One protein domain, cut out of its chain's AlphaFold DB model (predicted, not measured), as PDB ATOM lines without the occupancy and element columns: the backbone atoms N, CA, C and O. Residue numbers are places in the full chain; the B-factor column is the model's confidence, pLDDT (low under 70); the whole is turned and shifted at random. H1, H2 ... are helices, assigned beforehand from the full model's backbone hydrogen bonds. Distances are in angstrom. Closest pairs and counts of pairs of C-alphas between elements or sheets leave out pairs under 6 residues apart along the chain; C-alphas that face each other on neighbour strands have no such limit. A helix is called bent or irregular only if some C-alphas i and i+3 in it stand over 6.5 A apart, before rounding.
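AT A GLANCE: This is residues 44 to 113 of the 522 residues of an uncharacterized protein of Candidatus Hydrogenedentes bacterium ADurb.Bin170 (UniProt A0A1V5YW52). Four helices run back and forth as a zigzag of three helical hairpins, the first and last being the two hairpins of H1 with H2 and of H3 with H4, and the one between them H2 with H3. H2 and H3 join the two hairpins at a tilt, while H1 and H4 lie at opposite ends. The printed part has 70 residues with four named helices, H1 to H4 in chain order, and no named strand; its class is all helix. It is compact, with a radius of gyration of the C-alphas of 11.5 A, and rounded, spanning 33 by 27 by 21 A.

HOW THE PARTS SIT: Start with H1, residues 49 to 59, which touches H2, residues 62 to 79, at a shallow tilt of 21 degrees, opposite ways; their closest C-alphas, of Ala 57 and Ala 65, are 4.4 A apart. H2, with residues 66 to 73 alone, touches H3, residues 85 to 92, opposite ways at a tilt of 37 degrees, only just steep; the closest C-alphas are those of Leu 69 and Leu 91, 5.6 A apart. H3 touches H4, residues 97 to 110, at a shallow tilt of 4 degrees, opposite ways; look at Ala 85 and Ala 107, whose C-alphas, the closest, are 4.6 A apart. Each of these three pairs is a helical hairpin. H1 and H3 are close but not clearly touching, with the C-alphas of Tyr 54 and Tyr 87 closest at 7.1 A. H4 is apart from H1 and H2. In H3 every O i to N i+4 pair is within hydrogen-bond range; in H1 it is 6 of 7, in H2 12 of 14 and in H4 8 of 10.

IN THESE COORDINATES: Find C-alpha 49 at (33.659, -25.450, 12.532); from there H1 runs 16.1 A to Thr 59. H2 runs 25.4 A from Arg 62 to Glu 79 and is only just irregular: C-alphas 64 and 67 are 6.6 A apart. H3 runs 10.3 A from Ala 85 to Ala 92. H4 runs 20.9 A from Ala 97 to C-alpha 110 at (39.359, -40.502, -0.283); it is irregular, with C-alphas 98 and 101 7.3 A apart.

THE WHOLE: The two C-alphas farthest apart, of Leu 45 and Glu 98, are 35.5 A apart. The three links are tight, the printed part has no cut, and no printed residue is under 70 in pLDDT.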
ATOM      1  N   TYR A  44      27.123 -23.813  17.206       90.88
ATOM      2  CA  TYR A  44      28.517 -23.381  17.041       90.88
ATOM      3  C   TYR A  44      29.550 -24.122  17.895       90.88
ATOM      4  O   TYR A  44      30.725 -24.070  17.551       90.88
ATOM      5  N   LEU A  45      29.162 -24.763  19.003       93.06
ATOM      6  CA  LEU A  45      30.116 -25.396  19.932       93.06
ATOM      7  C   LEU A  45      30.086 -26.925  19.893       93.06
ATOM      8  O   LEU A  45      31.051 -27.558  20.306       93.06
ATOM      9  N   ARG A  46      28.980 -27.529  19.444       90.88
ATOM     10  CA  ARG A  46      28.809 -28.989  19.461       90.88
ATOM     11  C   ARG A  46      29.700 -29.713  18.451       90.88
ATOM     12  O   ARG A  46      30.042 -30.867  18.689       90.88
ATOM     13  N   TYR A  47      30.012 -29.061  17.341       92.88
ATOM     14  CA  TYR A  47      30.728 -29.649  16.219       92.88
ATOM     15  C   TYR A  47      31.898 -28.763  15.837       92.88
ATOM     16  O   TYR A  47      31.840 -27.542  16.020       92.88
ATOM     17  N   ASP A  48      32.914 -29.368  15.232       93.44
ATOM     18  CA  ASP A  48      34.002 -28.608  14.641       93.44
ATOM     19  C   ASP A  48      33.447 -27.627  13.605       93.44
ATOM     20  O   ASP A  48      32.388 -27.829  12.997       93.44
ATOM     21  N   HIS A  49      34.157 -26.522  13.391       94.06
ATOM     22  CA  HIS A  49      33.659 -25.450  12.532       94.06
ATOM     23  C   HIS A  49      33.351 -25.951  11.108       94.06
ATOM     24  O   HIS A  49      32.345 -25.556  10.518       94.06
ATOM     25  N   SER A  50      34.178 -26.853  10.572       96.31
ATOM     26  CA  SER A  50      33.968 -27.492   9.267       96.31
ATOM     27  C   SER A  50      32.698 -28.349   9.228       96.31
ATOM     28  O   SER A  50      31.919 -28.252   8.283       96.31
ATOM     29  N   GLU A  51      32.434 -29.119  10.282       96.00
ATOM     30  CA  GLU A  51      31.241 -29.965  10.390       96.00
ATOM     31  C   GLU A  51      29.968 -29.123  10.573       96.00
ATOM     32  O   GLU A  51      28.945 -29.377   9.938       96.00
ATOM     33  N   THR A  52      30.035 -28.040  11.351       95.25
ATOM     34  CA  THR A  52      28.946 -27.057  11.476       95.25
ATOM     35  C   THR A  52      28.589 -26.434  10.124       95.25
ATOM     36  O   THR A  52      27.417 -26.370   9.744       95.25
ATOM     37  N   GLN A  53      29.600 -25.991   9.374       96.44
ATOM     38  CA  GLN A  53      29.424 -25.422   8.039       96.44
ATOM     39  C   GLN A  53      28.864 -26.450   7.048       96.44
ATOM     40  O   GLN A  53      27.964 -26.117   6.276       96.44
ATOM     41  N   TYR A  54      29.333 -27.697   7.110       97.38
ATOM     42  CA  TYR A  54      28.792 -28.809   6.333       97.38
ATOM     43  C   TYR A  54      27.300 -29.036   6.628       97.38
ATOM     44  O   TYR A  54      26.480 -29.007   5.711       97.38
ATOM     45  N   ARG A  55      26.917 -29.154   7.908       95.56
ATOM     46  CA  ARG A  55      25.513 -29.304   8.337       95.56
ATOM     47  C   ARG A  55      24.627 -28.184   7.811       95.56
ATOM     48  O   ARG A  55      23.528 -28.441   7.325       95.56
ATOM     49  N   MET A  56      25.106 -26.946   7.905       94.38
ATOM     50  CA  MET A  56      24.396 -25.783   7.385       94.38
ATOM     51  C   MET A  56      24.210 -25.899   5.868       94.38
ATOM     52  O   MET A  56      23.088 -25.760   5.382       94.38
ATOM     53  N   ALA A  57      25.275 -26.224   5.131       96.81
ATOM     54  CA  ALA A  57      25.255 -26.345   3.677       96.81
ATOM     55  C   ALA A  57      24.255 -27.395   3.164       96.81
ATOM     56  O   ALA A  57      23.604 -27.147   2.151       96.81
ATOM     57  N   LEU A  58      24.055 -28.509   3.881       95.81
ATOM     58  CA  LEU A  58      23.062 -29.534   3.514       95.81
ATOM     59  C   LEU A  58      21.619 -29.004   3.455       95.81
ATOM     60  O   LEU A  58      20.795 -29.537   2.712       95.81
ATOM     61  N   THR A  59      21.317 -27.956   4.223       94.38
ATOM     62  CA  THR A  59      19.976 -27.346   4.301       94.38
ATOM     63  C   THR A  59      19.796 -26.131   3.388       94.38
ATOM     64  O   THR A  59      18.688 -25.606   3.273       94.38
ATOM     65  N   LEU A  60      20.869 -25.675   2.737       94.94
ATOM     66  CA  LEU A  60      20.863 -24.510   1.859       94.94
ATOM     67  C   LEU A  60      20.628 -24.899   0.396       94.94
ATOM     68  O   LEU A  60      20.798 -26.045  -0.022       94.94
ATOM     69  N   GLN A  61      20.262 -23.910  -0.419       94.75
ATOM     70  CA  GLN A  61      20.200 -24.083  -1.871       94.75
ATOM     71  C   GLN A  61      21.604 -24.328  -2.446       94.75
ATOM     72  O   GLN A  61      22.581 -23.785  -1.930       94.75
ATOM     73  N   ARG A  62      21.710 -25.072  -3.560       95.62
ATOM     74  CA  ARG A  62      22.994 -25.448  -4.198       95.62
ATOM     75  C   ARG A  62      23.969 -24.267  -4.342       95.62
ATOM     76  O   ARG A  62      25.123 -24.372  -3.937       95.62
ATOM     77  N   ALA A  63      23.492 -23.122  -4.839       95.94
ATOM     78  CA  ALA A  63      24.317 -21.926  -5.039       95.94
ATOM     79  C   ALA A  63      24.865 -21.325  -3.729       95.94
ATOM     80  O   ALA A  63      25.980 -20.812  -3.708       95.94
ATOM     81  N   GLN A  64      24.102 -21.408  -2.637       97.38
ATOM     82  CA  GLN A  64      24.504 -20.916  -1.314       97.38
ATOM     83  C   GLN A  64      25.406 -21.921  -0.587       97.38
ATOM     84  O   GLN A  64      26.356 -21.526   0.084       97.38
ATOM     85  N   ALA A  65      25.133 -23.219  -0.743       97.62
ATOM     86  CA  ALA A  65      25.887 -24.309  -0.131       97.62
ATOM     87  C   ALA A  65      27.317 -24.419  -0.684       97.62
ATOM     88  O   ALA A  65      28.259 -24.660   0.070       97.62
ATOM     89  N   ARG A  66      27.497 -24.200  -1.992       98.00
ATOM     90  CA  ARG A  66      28.782 -24.353  -2.692       98.00
ATOM     91  C   ARG A  66      29.953 -23.571  -2.075       98.00
ATOM     92  O   ARG A  66      30.954 -24.210  -1.754       98.00
ATOM     93  N   PRO A  67      29.901 -22.236  -1.882       98.19
ATOM     94  CA  PRO A  67      31.032 -21.500  -1.305       98.19
ATOM     95  C   PRO A  67      31.366 -21.954   0.125       98.19
ATOM     96  O   PRO A  67      32.539 -21.987   0.504       98.19
ATOM     97  N   ILE A  68      30.356 -22.360   0.902       98.19
ATOM     98  CA  ILE A  68      30.548 -22.895   2.254       98.19
ATOM     99  C   ILE A  68      31.301 -24.226   2.182       98.19
ATOM    100  O   ILE A  68      32.315 -24.385   2.853       98.19
ATOM    101  N   LEU A  69      30.868 -25.150   1.320       98.38
ATOM    102  CA  LEU A  69      31.508 -26.459   1.163       98.38
ATOM    103  C   LEU A  69      32.927 -26.362   0.591       98.38
ATOM    104  O   LEU A  69      33.808 -27.085   1.047       98.38
ATOM    105  N   ARG A  70      33.194 -25.422  -0.325       98.25
ATOM    106  CA  ARG A  70      34.566 -25.127  -0.775       98.25
ATOM    107  C   ARG A  70      35.455 -24.698   0.393       98.25
ATOM    108  O   ARG A  70      36.562 -25.205   0.522       98.25
ATOM    109  N   THR A  71      34.946 -23.832   1.272       98.19
ATOM    110  CA  THR A  71      35.672 -23.385   2.474       98.19
ATOM    111  C   THR A  71      35.927 -24.542   3.445       98.19
ATOM    112  O   THR A  71      37.014 -24.641   4.011       98.19
ATOM    113  N   VAL A  72      34.944 -25.430   3.625       98.00
ATOM    114  CA  VAL A  72      35.062 -26.636   4.460       98.00
ATOM    115  C   VAL A  72      36.161 -27.557   3.935       98.00
ATOM    116  O   VAL A  72      37.067 -27.910   4.688       98.00
ATOM    117  N   VAL A  73      36.116 -27.896   2.643       97.88
ATOM    118  CA  VAL A  73      37.107 -28.769   1.998       97.88
ATOM    119  C   VAL A  73      38.491 -28.126   2.004       97.88
ATOM    120  O   VAL A  73      39.469 -28.807   2.300       97.88
ATOM    121  N   GLU A  74      38.605 -26.824   1.727       97.56
ATOM    122  CA  GLU A  74      39.886 -26.109   1.762       97.56
ATOM    123  C   GLU A  74      40.499 -26.119   3.167       97.56
ATOM    124  O   GLU A  74      41.695 -26.371   3.309       97.56
ATOM    125  N   ARG A  75      39.696 -25.864   4.209       97.12
ATOM    126  CA  ARG A  75      40.178 -25.918   5.593       97.12
ATOM    127  C   ARG A  75      40.654 -27.320   5.947       97.12
ATOM    128  O   ARG A  75      41.762 -27.465   6.446       97.12
ATOM    129  N   GLU A  76      39.854 -28.341   5.648       96.81
ATOM    130  CA  GLU A  76      40.238 -29.714   5.972       96.81
ATOM    131  C   GLU A  76      41.467 -30.169   5.175       96.81
ATOM    132  O   GLU A  76      42.322 -30.834   5.741       96.81
ATOM    133  N   SER A  77      41.626 -29.734   3.920       95.56
ATOM    134  CA  SER A  77      42.831 -30.009   3.112       95.56
ATOM    135  C   SER A  77      44.106 -29.388   3.700       95.56
ATOM    136  O   SER A  77      45.205 -29.832   3.393       95.56
ATOM    137  N   LYS A  78      43.984 -28.317   4.498       96.81
ATOM    138  CA  LYS A  78      45.123 -27.707   5.209       96.81
ATOM    139  C   LYS A  78      45.459 -28.455   6.498       96.81
ATOM    140  O   LYS A  78      46.600 -28.404   6.941       96.81
ATOM    141  N   GLU A  79      44.467 -29.097   7.109       95.62
ATOM    142  CA  GLU A  79      44.609 -29.836   8.369       95.62
ATOM    143  C   GLU A  79      44.979 -31.310   8.147       95.62
ATOM    144  O   GLU A  79      45.659 -31.903   8.983       95.62
ATOM    145  N   LYS A  80      44.534 -31.905   7.034       94.94
ATOM    146  CA  LYS A  80      44.708 -33.315   6.672       94.94
ATOM    147  C   LYS A  80      45.145 -33.430   5.213       94.94
ATOM    148  O   LYS A  80      44.621 -32.723   4.359       94.94
ATOM    149  N   ASP A  81      46.007 -34.403   4.921       92.62
ATOM    150  CA  ASP A  81      46.479 -34.671   3.553       92.62
ATOM    151  C   ASP A  81      45.330 -35.027   2.593       92.62
ATOM    152  O   ASP A  81      45.325 -34.627   1.430       92.62
ATOM    153  N   THR A  82      44.328 -35.761   3.089       93.12
ATOM    154  CA  THR A  82      43.125 -36.137   2.336       93.12
ATOM    155  C   THR A  82      41.868 -35.670   3.072       93.12
ATOM    156  O   THR A  82      41.601 -36.163   4.176       93.12
ATOM    157  N   PRO A  83      41.066 -34.765   2.482       94.94
ATOM    158  CA  PRO A  83      39.780 -34.366   3.043       94.94
ATOM    159  C   PRO A  83      38.823 -35.551   3.173       94.94
ATOM    160  O   PRO A  83      38.916 -36.538   2.437       94.94
ATOM    161  N   SER A  84      37.860 -35.424   4.078       96.56
ATOM    162  CA  SER A  84      36.786 -36.385   4.271       96.56
ATOM    163  C   SER A  84      36.016 -36.584   2.967       96.56
ATOM    164  O   SER A  84      35.520 -35.625   2.366       96.56
ATOM    165  N   ALA A  85      35.871 -37.844   2.546       96.94
ATOM    166  CA  ALA A  85      35.108 -38.207   1.354       96.94
ATOM    167  C   ALA A  85      33.681 -37.641   1.386       96.94
ATOM    168  O   ALA A  85      33.162 -37.233   0.355       96.94
ATOM    169  N   LEU A  86      33.086 -37.536   2.575       96.88
ATOM    170  CA  LEU A  86      31.738 -37.011   2.776       96.88
ATOM    171  C   LEU A  86      31.629 -35.507   2.458       96.88
ATOM    172  O   LEU A  86      30.648 -35.082   1.850       96.88
ATOM    173  N   TYR A  87      32.639 -34.693   2.790       97.88
ATOM    174  CA  TYR A  87      32.646 -33.276   2.399       97.88
ATOM    175  C   TYR A  87      32.924 -33.100   0.906       97.88
ATOM    176  O   TYR A  87      32.338 -32.220   0.276       97.88
ATOM    177  N   LEU A  88      33.785 -33.949   0.337       98.06
ATOM    178  CA  LEU A  88      34.077 -33.950  -1.096       98.06
ATOM    179  C   LEU A  88      32.851 -34.358  -1.925       98.06
ATOM    180  O   LEU A  88      32.546 -33.689  -2.909       98.06
ATOM    181  N   GLU A  89      32.119 -35.392  -1.506       97.81
ATOM    182  CA  GLU A  89      30.884 -35.835  -2.163       97.81
ATOM    183  C   GLU A  89      29.799 -34.756  -2.077       97.81
ATOM    184  O   GLU A  89      29.181 -34.403  -3.080       97.81
ATOM    185  N   ALA A  90      29.617 -34.148  -0.901       97.88
ATOM    186  CA  ALA A  90      28.643 -33.077  -0.736       97.88
ATOM    187  C   ALA A  90      28.985 -31.830  -1.554       97.88
ATOM    188  O   ALA A  90      28.081 -31.163  -2.060       97.88
ATOM    189  N   LEU A  91      30.276 -31.511  -1.695       98.25
ATOM    190  CA  LEU A  91      30.732 -30.465  -2.602       98.25
ATOM    191  C   LEU A  91      30.410 -30.834  -4.056       98.25
ATOM    192  O   LEU A  91      29.867 -29.995  -4.771       98.25
ATOM    193  N   ALA A  92      30.675 -32.074  -4.472       97.69
ATOM    194  CA  ALA A  92      30.386 -32.547  -5.824       97.69
ATOM    195  C   ALA A  92      28.890 -32.413  -6.183       97.69
ATOM    196  O   ALA A  92      28.564 -31.888  -7.245       97.69
ATOM    197  N   GLU A  93      27.986 -32.750  -5.255       96.25
ATOM    198  CA  GLU A  93      26.521 -32.633  -5.411       96.25
ATOM    199  C   GLU A  93      25.994 -31.194  -5.612       96.25
ATOM    200  O   GLU A  93      24.842 -30.978  -6.025       96.25
ATOM    201  N   VAL A  94      26.796 -30.179  -5.267       97.12
ATOM    202  CA  VAL A  94      26.426 -28.758  -5.403       97.12
ATOM    203  C   VAL A  94      27.307 -27.986  -6.385       97.12
ATOM    204  O   VAL A  94      27.061 -26.794  -6.615       97.12
ATOM    205  N   GLU A  95      28.337 -28.623  -6.941       97.50
ATOM    206  CA  GLU A  95      29.274 -28.003  -7.873       97.50
ATOM    207  C   GLU A  95      28.637 -27.672  -9.229       97.50
ATOM    208  O   GLU A  95      27.501 -28.031  -9.542       97.50
ATOM    209  N   GLU A  96      29.363 -26.885 -10.019       96.56
ATOM    210  CA  GLU A  96      29.048 -26.671 -11.434       96.56
ATOM    211  C   GLU A  96      29.249 -27.964 -12.243       96.56
ATOM    212  O   GLU A  96      30.118 -28.770 -11.914       96.56
ATOM    213  N   ALA A  97      28.498 -28.126 -13.341       95.31
ATOM    214  CA  ALA A  97      28.549 -29.324 -14.188       95.31
ATOM    215  C   ALA A  97      29.980 -29.688 -14.636       95.31
ATOM    216  O   ALA A  97      30.352 -30.856 -14.625       95.31
ATOM    217  N   GLU A  98      30.817 -28.688 -14.933       96.50
ATOM    218  CA  GLU A  98      32.217 -28.872 -15.347       96.50
ATOM    219  C   GLU A  98      33.122 -29.448 -14.242       96.50
ATOM    220  O   GLU A  98      34.107 -30.126 -14.524       96.50
ATOM    221  N   LYS A  99      32.812 -29.169 -12.969       97.19
ATOM    222  CA  LYS A  99      33.622 -29.577 -11.806       97.19
ATOM    223  C   LYS A  99      33.051 -30.783 -11.074       97.19
ATOM    224  O   LYS A  99      33.712 -31.304 -10.177       97.19
ATOM    225  N   LEU A 100      31.863 -31.230 -11.467       97.12
ATOM    226  CA  LEU A 100      31.134 -32.313 -10.824       97.12
ATOM    227  C   LEU A 100      31.936 -33.623 -10.839       97.12
ATOM    228  O   LEU A 100      32.279 -34.134  -9.773       97.12
ATOM    229  N   LEU A 101      32.304 -34.141 -12.018       98.00
ATOM    230  CA  LEU A 101      33.048 -35.407 -12.115       98.00
ATOM    231  C   LEU A 101      34.442 -35.330 -11.465       98.00
ATOM    232  O   LEU A 101      34.771 -36.230 -10.690       98.00
ATOM    233  N   PRO A 102      35.247 -34.260 -11.662       98.06
ATOM    234  CA  PRO A 102      36.504 -34.102 -10.931       98.06
ATOM    235  C   PRO A 102      36.338 -34.101  -9.406       98.06
ATOM    236  O   PRO A 102      37.193 -34.635  -8.696       98.06
ATOM    237  N   ALA A 103      35.260 -33.508  -8.882       97.62
ATOM    238  CA  ALA A 103      34.981 -33.505  -7.449       97.62
ATOM    239  C   ALA A 103      34.624 -34.910  -6.936       97.62
ATOM    240  O   ALA A 103      35.180 -35.337  -5.921       97.62
ATOM    241  N   TYR A 104      33.796 -35.668  -7.663       98.38
ATOM    242  CA  TYR A 104      33.519 -37.069  -7.325       98.38
ATOM    243  C   TYR A 104      34.758 -37.959  -7.416       98.38
ATOM    244  O   TYR A 104      34.969 -38.787  -6.535       98.38
ATOM    245  N   ALA A 105      35.615 -37.769  -8.420       98.31
ATOM    246  CA  ALA A 105      36.863 -38.517  -8.535       98.31
ATOM    247  C   ALA A 105      37.758 -38.318  -7.297       98.31
ATOM    248  O   ALA A 105      38.340 -39.278  -6.791       98.31
ATOM    249  N   ARG A 106      37.815 -37.093  -6.754       97.94
ATOM    250  CA  ARG A 106      38.513 -36.806  -5.487       97.94
ATOM    251  C   ARG A 106      37.830 -37.461  -4.287       97.94
ATOM    252  O   ARG A 106      38.517 -38.022  -3.438       97.94
ATOM    253  N   ALA A 107      36.499 -37.413  -4.212       98.00
ATOM    254  CA  ALA A 107      35.750 -38.092  -3.152       98.00
ATOM    255  C   ALA A 107      36.016 -39.608  -3.165       98.00
ATOM    256  O   ALA A 107      36.287 -40.199  -2.120       98.00
ATOM    257  N   TYR A 108      36.028 -40.216  -4.354       98.19
ATOM    258  CA  TYR A 108      36.332 -41.630  -4.563       98.19
ATOM    259  C   TYR A 108      37.753 -41.996  -4.121       98.19
ATOM    260  O   TYR A 108      37.937 -42.999  -3.440       98.19
ATOM    261  N   GLN A 109      38.754 -41.165  -4.434       97.56
ATOM    262  CA  GLN A 109      40.129 -41.373  -3.957       97.56
ATOM    263  C   GLN A 109      40.222 -41.380  -2.424       97.56
ATOM    264  O   GLN A 109      41.015 -42.135  -1.867       97.56
ATOM    265  N   SER A 110      39.407 -40.563  -1.748       97.31
ATOM    266  CA  SER A 110      39.359 -40.502  -0.283       97.31
ATOM    267  C   SER A 110      38.665 -41.725   0.333       97.31
ATOM    268  O   SER A 110      39.136 -42.263   1.337       97.31
ATOM    269  N   ASN A 111      37.576 -42.220  -0.268       96.75
ATOM    270  CA  ASN A 111      36.891 -43.427   0.205       96.75
ATOM    271  C   ASN A 111      36.361 -44.302  -0.948       96.75
ATOM    272  O   ASN A 111      35.176 -44.229  -1.284       96.75
ATOM    273  N   PRO A 112      37.184 -45.209  -1.500       96.69
ATOM    274  CA  PRO A 112      36.796 -46.020  -2.654       96.69
ATOM    275  C   PRO A 112      35.806 -47.145  -2.322       96.69
ATOM    276  O   PRO A 112      35.339 -47.832  -3.223       96.69
ATOM    277  N   LYS A 113      35.497 -47.375  -1.038       96.12
ATOM    278  CA  LYS A 113      34.632 -48.480  -0.586       96.12
ATOM    279  C   LYS A 113      33.201 -48.054  -0.267       96.12
ATOM    280  O   LYS A 113      32.387 -48.908   0.070       96.12
TER     281      LYS A 113